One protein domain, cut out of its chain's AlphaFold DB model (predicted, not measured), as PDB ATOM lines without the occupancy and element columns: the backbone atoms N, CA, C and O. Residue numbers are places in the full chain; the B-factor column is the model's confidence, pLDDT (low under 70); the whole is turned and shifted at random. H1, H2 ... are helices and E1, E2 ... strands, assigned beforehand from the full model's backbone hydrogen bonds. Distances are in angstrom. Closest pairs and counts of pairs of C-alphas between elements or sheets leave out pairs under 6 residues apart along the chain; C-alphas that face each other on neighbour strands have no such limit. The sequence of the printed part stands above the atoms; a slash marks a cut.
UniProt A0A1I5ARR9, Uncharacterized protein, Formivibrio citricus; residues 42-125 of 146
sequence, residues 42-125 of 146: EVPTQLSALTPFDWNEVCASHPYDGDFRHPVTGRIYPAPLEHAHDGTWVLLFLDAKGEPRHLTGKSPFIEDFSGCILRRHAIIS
ATOM      1  N   GLU A  42     -22.680 -25.729  41.519       69.38
ATOM      2  CA  GLU A  42     -21.620 -26.306  42.367       69.38
ATOM      3  C   GLU A  42     -20.213 -26.111  41.788       69.38
ATOM      4  O   GLU A  42     -19.229 -26.169  42.521       69.38
ATOM      5  N   VAL A  43     -20.111 -25.831  40.486       76.31
ATOM      6  CA  VAL A  43     -18.852 -25.579  39.773       76.31
ATOM      7  C   VAL A  43     -19.014 -24.415  38.793       76.31
ATOM      8  O   VAL A  43     -20.126 -24.199  38.298       76.31
ATOM      9  N   PRO A  44     -17.936 -23.676  38.469       79.69
ATOM     10  CA  PRO A  44     -17.979 -22.660  37.426       79.69
ATOM     11  C   PRO A  44     -18.557 -23.222  36.129       79.69
ATOM     12  O   PRO A  44     -18.074 -24.224  35.604       79.69
ATOM     13  N   THR A  45     -19.618 -22.594  35.631       79.00
ATOM     14  CA  THR A  45     -20.365 -23.082  34.472       79.00
ATOM     15  C   THR A  45     -20.502 -21.975  33.437       79.00
ATOM     16  O   THR A  45     -20.831 -20.837  33.763       79.00
ATOM     17  N   GLN A  46     -20.260 -22.299  32.166       84.69
ATOM     18  CA  GLN A  46     -20.548 -21.378  31.066       84.69
ATOM     19  C   GLN A  46     -22.060 -21.220  30.905       84.69
ATOM     20  O   GLN A  46     -22.762 -22.209  30.681       84.69
ATOM     21  N   LEU A  47     -22.569 -19.986  30.950       81.69
ATOM     22  CA  LEU A  47     -24.003 -19.729  30.790       81.69
ATOM     23  C   LEU A  47     -24.510 -20.200  29.426       81.69
ATOM     24  O   LEU A  47     -25.610 -20.733  29.345       81.69
ATOM     25  N   SER A  48     -23.686 -20.127  28.379       84.38
ATOM     26  CA  SER A  48     -24.038 -20.623  27.044       84.38
ATOM     27  C   SER A  48     -24.326 -22.127  26.982       84.38
ATOM     28  O   SER A  48     -24.956 -22.570  26.027       84.38
ATOM     29  N   ALA A  49     -23.847 -22.916  27.948       82.00
ATOM     30  CA  ALA A  49     -24.170 -24.338  28.047       82.00
ATOM     31  C   ALA A  49     -25.543 -24.579  28.700       82.00
ATOM     32  O   ALA A  49     -26.165 -25.610  28.459       82.00
ATOM     33  N   LEU A  50     -26.017 -23.629  29.514       76.31
ATOM     34  CA  LEU A  50     -27.286 -23.701  30.244       76.31
ATOM     35  C   LEU A  50     -28.434 -23.015  29.494       76.31
ATOM     36  O   LEU A  50     -29.590 -23.397  29.651       76.31
ATOM     37  N   THR A  51     -28.124 -22.002  28.683       79.56
ATOM     38  CA  THR A  51     -29.090 -21.237  27.893       79.56
ATOM     39  C   THR A  51     -28.891 -21.509  26.399       79.56
ATOM     40  O   THR A  51     -28.152 -20.788  25.729       79.56
ATOM     41  N   PRO A  52     -29.545 -22.549  25.840       75.19
ATOM     42  CA  PRO A  52     -29.320 -22.980  24.457       75.19
ATOM     43  C   PRO A  52     -29.961 -22.061  23.405       75.19
ATOM     44  O   PRO A  52     -29.865 -22.342  22.214       75.19
ATOM     45  N   PHE A  53     -30.637 -20.984  23.815       81.19
ATOM     46  CA  PHE A  53     -31.162 -19.986  22.886       81.19
ATOM     47  C   PHE A  53     -30.054 -19.045  22.395       81.19
ATOM     48  O   PHE A  53     -28.992 -18.945  23.005       81.19
ATOM     49  N   ASP A  54     -30.301 -18.334  21.296       85.50
ATOM     50  CA  ASP A  54     -29.345 -17.357  20.778       85.50
ATOM     51  C   ASP A  54     -29.390 -16.048  21.559       85.50
ATOM     52  O   ASP A  54     -30.442 -15.432  21.730       85.50
ATOM     53  N   TRP A  55     -28.216 -15.622  22.017       89.88
ATOM     54  CA  TRP A  55     -28.010 -14.365  22.719       89.88
ATOM     55  C   TRP A  55     -26.585 -13.853  22.522       89.88
ATOM     56  O   TRP A  55     -25.663 -14.627  22.245       89.88
ATOM     57  N   ASN A  56     -26.414 -12.542  22.659       89.56
ATOM     58  CA  ASN A  56     -25.129 -11.865  22.492       89.56
ATOM     59  C   ASN A  56     -24.538 -11.427  23.828       89.56
ATOM     60  O   ASN A  56     -23.322 -11.494  24.025       89.56
ATOM     61  N   GLU A  57     -25.405 -10.993  24.733       90.12
ATOM     62  CA  GLU A  57     -25.033 -10.334  25.974       90.12
ATOM     63  C   GLU A  57     -25.956 -10.767  27.112       90.12
ATOM     64  O   GLU A  57     -27.128 -11.084  26.895       90.12
ATOM     65  N   VAL A  58     -25.404 -10.812  28.322       88.56
ATOM     66  CA  VAL A  58     -26.143 -11.053  29.559       88.56
ATOM     67  C   VAL A  58     -25.781  -9.985  30.578       88.56
ATOM     68  O   VAL A  58     -24.606  -9.681  30.764       88.56
ATOM     69  N   CYS A  59     -26.785  -9.429  31.243       85.69
ATOM     70  CA  CYS A  59     -26.631  -8.421  32.280       85.69
ATOM     71  C   CYS A  59     -27.113  -8.978  33.619       85.69
ATOM     72  O   CYS A  59     -28.165  -9.629  33.680       85.69
ATOM     73  N   ALA A  60     -26.351  -8.721  34.681       77.62
ATOM     74  CA  ALA A  60     -26.808  -8.989  36.036       77.62
ATOM     75  C   ALA A  60     -27.791  -7.895  36.469       77.62
ATOM     76  O   ALA A  60     -27.561  -6.709  36.224       77.62
ATOM     77  N   SER A  61     -28.909  -8.298  37.073       71.31
ATOM     78  CA  SER A  61     -29.875  -7.379  37.670       71.31
ATOM     79  C   SER A  61     -30.437  -7.979  38.957       71.31
ATOM     80  O   SER A  61     -30.911  -9.125  38.972       71.31
ATOM     81  N   HIS A  62     -30.401  -7.223  40.058       67.19
ATOM     82  CA  HIS A  62     -31.130  -7.627  41.248       67.19
ATOM     83  C   HIS A  62     -32.615  -7.306  41.044       67.19
ATOM     84  O   HIS A  62     -32.954  -6.177  40.694       67.19
ATOM     85  N   PRO A  63     -33.549  -8.220  41.358       63.28
ATOM     86  CA  PRO A  63     -34.982  -7.927  41.263       63.28
ATOM     87  C   PRO A  63     -35.463  -6.771  42.170       63.28
ATOM     88  O   PRO A  63     -36.608  -6.352  42.046       63.28
ATOM     89  N   TYR A  64     -34.611  -6.249  43.064       64.75
ATOM     90  CA  TYR A  64     -34.907  -5.081  43.907       64.75
ATOM     91  C   TYR A  64     -34.346  -3.771  43.335       64.75
ATOM     92  O   TYR A  64     -34.726  -2.706  43.815       64.75
ATOM     93  N   ASP A  65     -33.495  -3.830  42.305       70.12
ATOM     94  CA  ASP A  65     -32.914  -2.640  41.666       70.12
ATOM     95  C   ASP A  65     -33.899  -1.964  40.696       70.12
ATOM     96  O   ASP A  65     -33.641  -0.868  40.198       70.12
ATOM     97  N   GLY A  66     -35.051  -2.596  40.450       77.00
ATOM     98  CA  GLY A  66     -36.048  -2.127  39.495       77.00
ATOM     99  C   GLY A  66     -35.601  -2.330  38.050       77.00
ATOM    100  O   GLY A  66     -34.828  -3.236  37.736       77.00
ATOM    101  N   ASP A  67     -36.139  -1.508  37.151       84.62
ATOM    102  CA  ASP A  67     -35.860  -1.621  35.724       84.62
ATOM    103  C   ASP A  67     -34.366  -1.469  35.419       84.62
ATOM    104  O   ASP A  67     -33.698  -0.524  35.847       84.62
ATOM    105  N   PHE A  68     -33.848  -2.367  34.589       85.25
ATOM    106  CA  PHE A  68     -32.467  -2.316  34.146       85.25
ATOM    107  C   PHE A  68     -32.311  -1.335  32.979       85.25
ATOM    108  O   PHE A  68     -32.915  -1.506  31.917       85.25
ATOM    109  N   ARG A  69     -31.454  -0.321  33.133       87.12
ATOM    110  CA  ARG A  69     -31.063   0.584  32.041       87.12
ATOM    111  C   ARG A  69     -29.740   0.130  31.431       87.12
ATOM    112  O   ARG A  69     -28.699   0.196  32.077       87.12
ATOM    113  N   HIS A  70     -29.767  -0.249  30.157       87.12
ATOM    114  CA  HIS A  70     -28.579  -0.709  29.448       87.12
ATOM    115  C   HIS A  70     -27.523   0.402  29.327       87.12
ATOM    116  O   HIS A  70     -27.844   1.484  28.824       87.12
ATOM    117  N   PRO A  71     -26.254   0.147  29.699       82.75
ATOM    118  CA  PRO A  71     -25.234   1.194  29.804       82.75
ATOM    119  C   PRO A  71     -24.884   1.842  28.458       82.75
ATOM    120  O   PRO A  71     -24.670   3.046  28.394       82.75
ATOM    121  N   VAL A  72     -24.851   1.056  27.374       85.25
ATOM    122  CA  VAL A  72     -24.508   1.558  26.028       85.25
ATOM    123  C   VAL A  72     -25.709   2.150  25.283       85.25
ATOM    124  O   VAL A  72     -25.632   3.258  24.766       85.25
ATOM    125  N   THR A  73     -26.820   1.415  25.191       86.50
ATOM    126  CA  THR A  73     -27.966   1.808  24.355       86.50
ATOM    127  C   THR A  73     -28.957   2.725  25.068       86.50
ATOM    128  O   THR A  73     -29.805   3.331  24.420       86.50
ATOM    129  N   GLY A  74     -28.907   2.801  26.402       88.38
ATOM    130  CA  GLY A  74     -29.871   3.542  27.213       88.38
ATOM    131  C   GLY A  74     -31.278   2.935  27.251       88.38
ATOM    132  O   GLY A  74     -32.145   3.513  27.913       88.38
ATOM    133  N   ARG A  75     -31.517   1.797  26.578       89.00
ATOM    134  CA  ARG A  75     -32.803   1.081  26.589       89.00
ATOM    135  C   ARG A  75     -33.108   0.591  28.002       89.00
ATOM    136  O   ARG A  75     -32.213   0.144  28.718       89.00
ATOM    137  N   ILE A  76     -34.374   0.701  28.383       88.44
ATOM    138  CA  ILE A  76     -34.875   0.271  29.687       88.44
ATOM    139  C   ILE A  76     -35.551  -1.085  29.512       88.44
ATOM    140  O   ILE A  76     -36.357  -1.267  28.598       88.44
ATOM    141  N   TYR A  77     -35.200  -2.020  30.384       85.62
ATOM    142  CA  TYR A  77     -35.721  -3.373  30.423       85.62
ATOM    143  C   TYR A  77     -36.423  -3.590  31.763       85.62
ATOM    144  O   TYR A  77     -35.773  -3.458  32.803       85.62
ATOM    145  N   PRO A  78     -37.730  -3.894  31.759       79.31
ATOM    146  CA  PRO A  78     -38.485  -4.013  32.993       79.31
ATOM    147  C   PRO A  78     -38.007  -5.209  33.812       79.31
ATOM    148  O   PRO A  78     -37.772  -6.288  33.258       79.31
ATOM    149  N   ALA A  79     -37.897  -5.036  35.128       73.19
ATOM    150  CA  ALA A  79     -37.636  -6.162  36.018       73.19
ATOM    151  C   ALA A  79     -38.829  -7.138  36.014       73.19
ATOM    152  O   ALA A  79     -39.986  -6.703  35.972       73.19
ATOM    153  N   PRO A  80     -38.599  -8.462  36.090       67.94
ATOM    154  CA  PRO A  80     -39.692  -9.415  36.234       67.94
ATOM    155  C   PRO A  80     -40.334  -9.254  37.623       67.94
ATOM    156  O   PRO A  80     -39.770  -9.661  38.637       67.94
ATOM    157  N   LEU A  81     -41.528  -8.653  37.649       58.25
ATOM    158  CA  LEU A  81     -42.264  -8.227  38.850       58.25
ATOM    159  C   LEU A  81     -42.597  -9.360  39.846       58.25
ATOM    160  O   LEU A  81     -42.930  -9.082  40.994       58.25
ATOM    161  N   GLU A  82     -42.512 -10.631  39.439       57.16
ATOM    162  CA  GLU A  82     -43.051 -11.769  40.202       57.16
ATOM    163  C   GLU A  82     -42.019 -12.552  41.041       57.16
ATOM    164  O   GLU A  82     -42.380 -13.519  41.711       57.16
ATOM    165  N   HIS A  83     -40.728 -12.192  41.019       57.47
ATOM    166  CA  HIS A  83     -39.666 -13.069  41.558       57.47
ATOM    167  C   HIS A  83     -38.776 -12.460  42.649       57.47
ATOM    168  O   HIS A  83     -37.774 -13.063  43.037       57.47
ATOM    169  N   ALA A  84     -39.134 -11.298  43.190       56.00
ATOM    170  CA  ALA A  84     -38.349 -10.624  44.217       56.00
ATOM    171  C   ALA A  84     -38.532 -11.278  45.609       56.00
ATOM    172  O   ALA A  84     -39.306 -10.813  46.444       56.00
ATOM    173  N   HIS A  85     -37.815 -12.375  45.865       63.97
ATOM    174  CA  HIS A  85     -37.682 -12.998  47.190       63.97
ATOM    175  C   HIS A  85     -36.221 -12.992  47.651       63.97
ATOM    176  O   HIS A  85     -35.324 -13.118  46.815       63.97
ATOM    177  N   ASP A  86     -35.992 -12.959  48.967       66.88
ATOM    178  CA  ASP A  86     -34.655 -12.986  49.574       66.88
ATOM    179  C   ASP A  86     -33.750 -14.063  48.944       66.88
ATOM    180  O   ASP A  86     -34.092 -15.252  48.895       66.88
ATOM    181  N   GLY A  87     -32.594 -13.632  48.426       65.50
ATOM    182  CA  GLY A  87     -31.596 -14.499  47.786       65.50
ATOM    183  C   GLY A  87     -31.903 -14.909  46.339       65.50
ATOM    184  O   GLY A  87     -31.300 -15.868  45.841       65.50
ATOM    185  N   THR A  88     -32.841 -14.227  45.671       74.12
ATOM    186  CA  THR A  88     -33.148 -14.428  44.246       74.12
ATOM    187  C   THR A  88     -32.426 -13.391  43.394       74.12
ATOM    188  O   THR A  88     -32.501 -12.197  43.668       74.12
ATOM    189  N   TRP A  89     -31.771 -13.845  42.333       74.50
ATOM    190  CA  TRP A  89     -31.133 -13.004  41.323       74.50
ATOM    191  C   TRP A  89     -31.811 -13.214  39.967       74.50
ATOM    192  O   TRP A  89     -32.430 -14.258  39.720       74.50
ATOM    193  N   VAL A  90     -31.684 -12.223  39.082       78.94
ATOM    194  CA  VAL A  90     -32.203 -12.267  37.713       78.94
ATOM    195  C   VAL A  90     -31.069 -11.950  36.737       78.94
ATOM    196  O   VAL A  90     -30.318 -10.996  36.905       78.94
ATOM    197  N   LEU A  91     -30.946 -12.757  35.692       83.00
ATOM    198  CA  LEU A  91     -30.096 -12.478  34.544       83.00
ATOM    199  C   LEU A  91     -30.969 -12.076  33.362       83.00
ATOM    200  O   LEU A  91     -31.899 -12.796  32.992       83.00
ATOM    201  N   LEU A  92     -30.631 -10.941  32.761       87.06
ATOM    202  CA  LEU A  92     -31.241 -10.435  31.540       87.06
ATOM    203  C   LEU A  92     -30.355 -10.798  30.352       87.06
ATOM    204  O   LEU A  92     -29.258 -10.271  30.208       87.06
ATOM    205  N   PHE A  93     -30.833 -11.684  29.491       87.94
ATOM    206  CA  PHE A  93     -30.185 -12.058  28.241       87.94
ATOM    207  C   PHE A  93     -30.760 -11.237  27.094       87.94
ATOM    208  O   PHE A  93     -31.979 -11.135  26.957       87.94
ATOM    209  N   LEU A  94     -29.885 -10.696  26.251       88.50
ATOM    210  CA  LEU A  94     -30.252  -9.909  25.081       88.50
ATOM    211  C   LEU A  94     -29.815 -10.632  23.810       88.50
ATOM    212  O   LEU A  94     -28.649 -11.018  23.655       88.50
ATOM    213  N   ASP A  95     -30.761 -10.820  22.894       87.12
ATOM    214  CA  ASP A  95     -30.469 -11.368  21.574       87.12
ATOM    215  C   ASP A  95     -29.868 -10.324  20.617       87.12
ATOM    216  O   ASP A  95     -29.656  -9.161  20.966       87.12
ATOM    217  N   ALA A  96     -29.576 -10.735  19.381       83.81
ATOM    218  CA  ALA A  96     -29.013  -9.843  18.366       83.81
ATOM    219  C   ALA A  96     -29.936  -8.686  17.952       83.81
ATOM    220  O   ALA A  96     -29.471  -7.721  17.349       83.81
ATOM    221  N   LYS A  97     -31.229  -8.770  18.271       83.00
ATOM    222  CA  LYS A  97     -32.224  -7.714  18.056       83.00
ATOM    223  C   LYS A  97     -32.442  -6.878  19.323       83.00
ATOM    224  O   LYS A  97     -33.205  -5.916  19.299       83.00
ATOM    225  N   GLY A  98     -31.750  -7.211  20.414       81.38
ATOM    226  CA  GLY A  98     -31.884  -6.569  21.714       81.38
ATOM    227  C   GLY A  98     -33.141  -6.991  22.470       81.38
ATOM    228  O   GLY A  98     -33.541  -6.275  23.391       81.38
ATOM    229  N   GLU A  99     -33.772  -8.099  22.081       84.06
ATOM    230  CA  GLU A  99     -34.977  -8.595  22.736       84.06
ATOM    231  C   GLU A  99     -34.633  -9.315  24.046       84.06
ATOM    232  O   GLU A  99     -33.703 -10.131  24.076       84.06
ATOM    233  N   PRO A 100     -35.357  -9.010  25.141       85.38
ATOM    234  CA  PRO A 100     -35.016  -9.511  26.459       85.38
ATOM    235  C   PRO A 100     -35.545 -10.923  26.708       85.38
ATOM    236  O   PRO A 100     -36.705 -11.245  26.442       85.38
ATOM    237  N   ARG A 101     -34.710 -11.750  27.330       84.94
ATOM    238  CA  ARG A 101     -35.101 -13.001  27.986       84.94
ATOM    239  C   ARG A 101     -34.556 -13.014  29.399       84.94
ATOM    240  O   ARG A 101     -33.468 -12.509  29.646       84.94
ATOM    241  N   HIS A 102     -35.297 -13.619  30.313       81.75
ATOM    242  CA  HIS A 102     -34.927 -13.621  31.720       81.75
ATOM    243  C   HIS A 102     -34.635 -15.033  32.190       81.75
ATOM    244  O   HIS A 102     -35.329 -15.989  31.852       81.75
ATOM    245  N   LEU A 103     -33.611 -15.145  33.014       79.31
ATOM    246  CA  LEU A 103     -33.347 -16.334  33.792       79.31
ATOM    247  C   LEU A 103     -33.314 -15.907  35.251       79.31
ATOM    248  O   LEU A 103     -32.712 -14.894  35.592       79.31
ATOM    249  N   THR A 104     -33.949 -16.680  36.112       77.25
ATOM    250  CA  THR A 104     -33.924 -16.444  37.551       77.25
ATOM    251  C   THR A 104     -33.161 -17.555  38.240       77.25
ATOM    252  O   THR A 104     -33.065 -18.683  37.753       77.25
ATOM    253  N   GLY A 105     -32.612 -17.275  39.406       72.88
ATOM    254  CA  GLY A 105     -32.033 -18.325  40.220       72.88
ATOM    255  C   GLY A 105     -32.064 -17.967  41.684       72.88
ATOM    256  O   GLY A 105     -32.238 -16.813  42.067       72.88
ATOM    257  N   LYS A 106     -31.896 -18.994  42.514       70.75
ATOM    258  CA  LYS A 106     -31.655 -18.820  43.943       70.75
ATOM    259  C   LYS A 106     -30.259 -19.322  44.244       70.75
ATOM    260  O   LYS A 106     -29.971 -20.502  44.044       70.75
ATOM    261  N   SER A 107     -29.392 -18.431  44.701       62.91
ATOM    262  CA  SER A 107     -28.086 -18.816  45.222       62.91
ATOM    263  C   SER A 107     -27.620 -17.781  46.237       62.91
ATOM    264  O   SER A 107     -27.626 -16.595  45.917       62.91
ATOM    265  N   PRO A 108     -27.167 -18.204  47.424       54.38
ATOM    266  CA  PRO A 108     -26.526 -17.299  48.371       54.38
ATOM    267  C   PRO A 108     -25.144 -16.804  47.909       54.38
ATOM    268  O   PRO A 108     -24.569 -15.939  48.561       54.38
ATOM    269  N   PHE A 109     -24.595 -17.358  46.819       55.88
ATOM    270  CA  PHE A 109     -23.168 -17.278  46.502       55.88
ATOM    271  C   PHE A 109     -22.902 -17.204  44.993       55.88
ATOM    272  O   PHE A 109     -22.167 -18.031  44.473       55.88
ATOM    273  N   ILE A 110     -23.507 -16.287  44.244       58.19
ATOM    274  CA  ILE A 110     -23.007 -15.995  42.886       58.19
ATOM    275  C   ILE A 110     -22.228 -14.699  42.965       58.19
ATOM    276  O   ILE A 110     -22.714 -13.726  43.538       58.19
ATOM    277  N   GLU A 111     -21.004 -14.714  42.443       58.97
ATOM    278  CA  GLU A 111     -20.258 -13.476  42.251       58.97
ATOM    279  C   GLU A 111     -20.999 -12.630  41.222       58.97
ATOM    280  O   GLU A 111     -21.194 -13.038  40.075       58.97
ATOM    281  N   ASP A 112     -21.474 -11.482  41.692       57.75
ATOM    282  CA  ASP A 112     -22.140 -10.495  40.867       57.75
ATOM    283  C   ASP A 112     -21.129  -9.917  39.877       57.75
ATOM    284  O   ASP A 112     -20.014  -9.538  40.250       57.75
ATOM    285  N   PHE A 113     -21.508  -9.857  38.607       64.75
ATOM    286  CA  PHE A 113     -20.743  -9.114  37.626       64.75
ATOM    287  C   PHE A 113     -21.424  -7.773  37.408       64.75
ATOM    288  O   PHE A 113     -22.538  -7.699  36.903       64.75
ATOM    289  N   SER A 114     -20.734  -6.689  37.764       64.69
ATOM    290  CA  SER A 114     -21.264  -5.342  37.579       64.69
ATOM    291  C   SER A 114     -21.468  -5.049  36.088       64.69
ATOM    292  O   SER A 114     -20.498  -4.843  35.354       64.69
ATOM    293  N   GLY A 115     -22.725  -5.004  35.647       77.00
ATOM    294  CA  GLY A 115     -23.104  -4.640  34.285       77.00
ATOM    295  C   GLY A 115     -23.356  -5.840  33.375       77.00
ATOM    296  O   GLY A 115     -23.996  -6.815  33.767       77.00
ATOM    297  N   CYS A 116     -22.913  -5.729  32.125       86.31
ATOM    298  CA  CYS A 116     -23.215  -6.699  31.084       86.31
ATOM    299  C   CYS A 116     -21.954  -7.353  30.518       86.31
ATOM    300  O   CYS A 116     -20.893  -6.734  30.417       86.31
ATOM    301  N   ILE A 117     -22.083  -8.622  30.140       88.44
ATOM    302  CA  ILE A 117     -20.995  -9.468  29.662       88.44
ATOM    303  C   ILE A 117     -21.401 -10.143  28.350       88.44
ATOM    304  O   ILE A 117     -22.510 -10.651  28.193       88.44
ATOM    305  N   LEU A 118     -20.457 -10.205  27.410       89.25
ATOM    306  CA  LEU A 118     -20.618 -10.936  26.152       89.25
ATOM    307  C   LEU A 118     -20.714 -12.449  26.379       89.25
ATOM    308  O   LEU A 118     -19.979 -13.005  27.193       89.25
ATOM    309  N   ARG A 119     -21.508 -13.141  25.553       87.50
ATOM    310  CA  ARG A 119     -21.739 -14.597  25.627       87.50
ATOM    311  C   ARG A 119     -20.487 -15.441  25.854       87.50
ATOM    312  O   ARG A 119     -20.503 -16.351  26.671       87.50
ATOM    313  N   ARG A 120     -19.390 -15.119  25.167       85.81
ATOM    314  CA  ARG A 120     -18.112 -15.850  25.260       85.81
ATOM    315  C   ARG A 120     -17.373 -15.711  26.600       85.81
ATOM    316  O   ARG A 120     -16.433 -16.456  26.837       85.81
ATOM    317  N   HIS A 121     -17.740 -14.739  27.430       86.38
ATOM    318  CA  HIS A 121     -17.115 -14.482  28.732       86.38
ATOM    319  C   HIS A 121     -18.077 -14.751  29.898       86.38
ATOM    320  O   HIS A 121     -17.727 -14.540  31.055       86.38
ATOM    321  N   ALA A 122     -19.303 -15.176  29.600       86.12
ATOM    322  CA  ALA A 122     -20.373 -15.291  30.569       86.12
ATOM    323  C   ALA A 122     -20.286 -16.620  31.329       86.12
ATOM    324  O   ALA A 122     -20.908 -17.625  30.972       86.12
ATOM    325  N   ILE A 123     -19.481 -16.606  32.385       82.19
ATOM    326  CA  ILE A 123     -19.285 -17.725  33.299       82.19
ATOM    327  C   ILE A 123     -19.931 -17.358  34.627       82.19
ATOM    328  O   ILE A 123     -19.695 -16.278  35.159       82.19
ATOM    329  N   ILE A 124     -20.734 -18.270  35.162       75.62
ATOM    330  CA  ILE A 124     -21.278 -18.158  36.507       75.62
ATOM    331  C   ILE A 124     -20.474 -19.062  37.435       75.62
ATOM    332  O   ILE A 124     -20.336 -20.262  37.185       75.62
ATOM    333  N   SER A 125     -19.925 -18.477  38.492       72.56
ATOM    334  CA  SER A 125     -19.084 -19.181  39.456       72.56
ATOM    335  C   SER A 125     -19.764 -19.213  40.821       72.56
ATOM    336  O   SER A 125     -20.317 -18.194  41.246       72.56
TER     337      SER A 125
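This is residues 42 to 125 of the 146 residues of an uncharacterized protein of Formivibrio citricus (UniProt A0A1I5ARR9). With little regular structure, a strongly twisted antiparallel sheet, ordered E3, E2, E1, E4, runs among long loops, with short helix H1 off the sheet. The loop of residues 62 to 87 pairs with itself at residues 68 to 69 and 76 to 77. The 84 printed residues, 26 in named elements, mostly strand, run H1, E1, E2, E3, E4; the whole is compact, radius of gyration of the C-alphas 12.2 A, spans 33 by 27 by 20 A.

E2, residues 88 to 94, forms antiparallel hairpins with E1, residues 57 to 61, N 59 to O 92 2.8 A, and E3, residues 100 to 106, N 91 to O 103 2.8 A. E1, E2, E3 are a meander, successive antiparallel neighbours; E4, residues 116 to 118, antiparallel to E1, N 117 to O 58 2.8 A, completes a Greek key, fourth strand beside first. H1, residues 47 to 50, is apart from E2, E3 and E4, and too short for an O i to N i+4 pair.

H1 begins at C-alpha 47 (-24.003, -19.729, 30.790); E4 ends at C-alpha 118 (-20.618, -10.936, 26.152). E2 is 19.9 A long, E3 20.1 A.

The printed part has no cut. E1 to E2 is a long link. pLDDT is under 70 at residues 42, 62 to 64, 80 to 87 and 107 to 114.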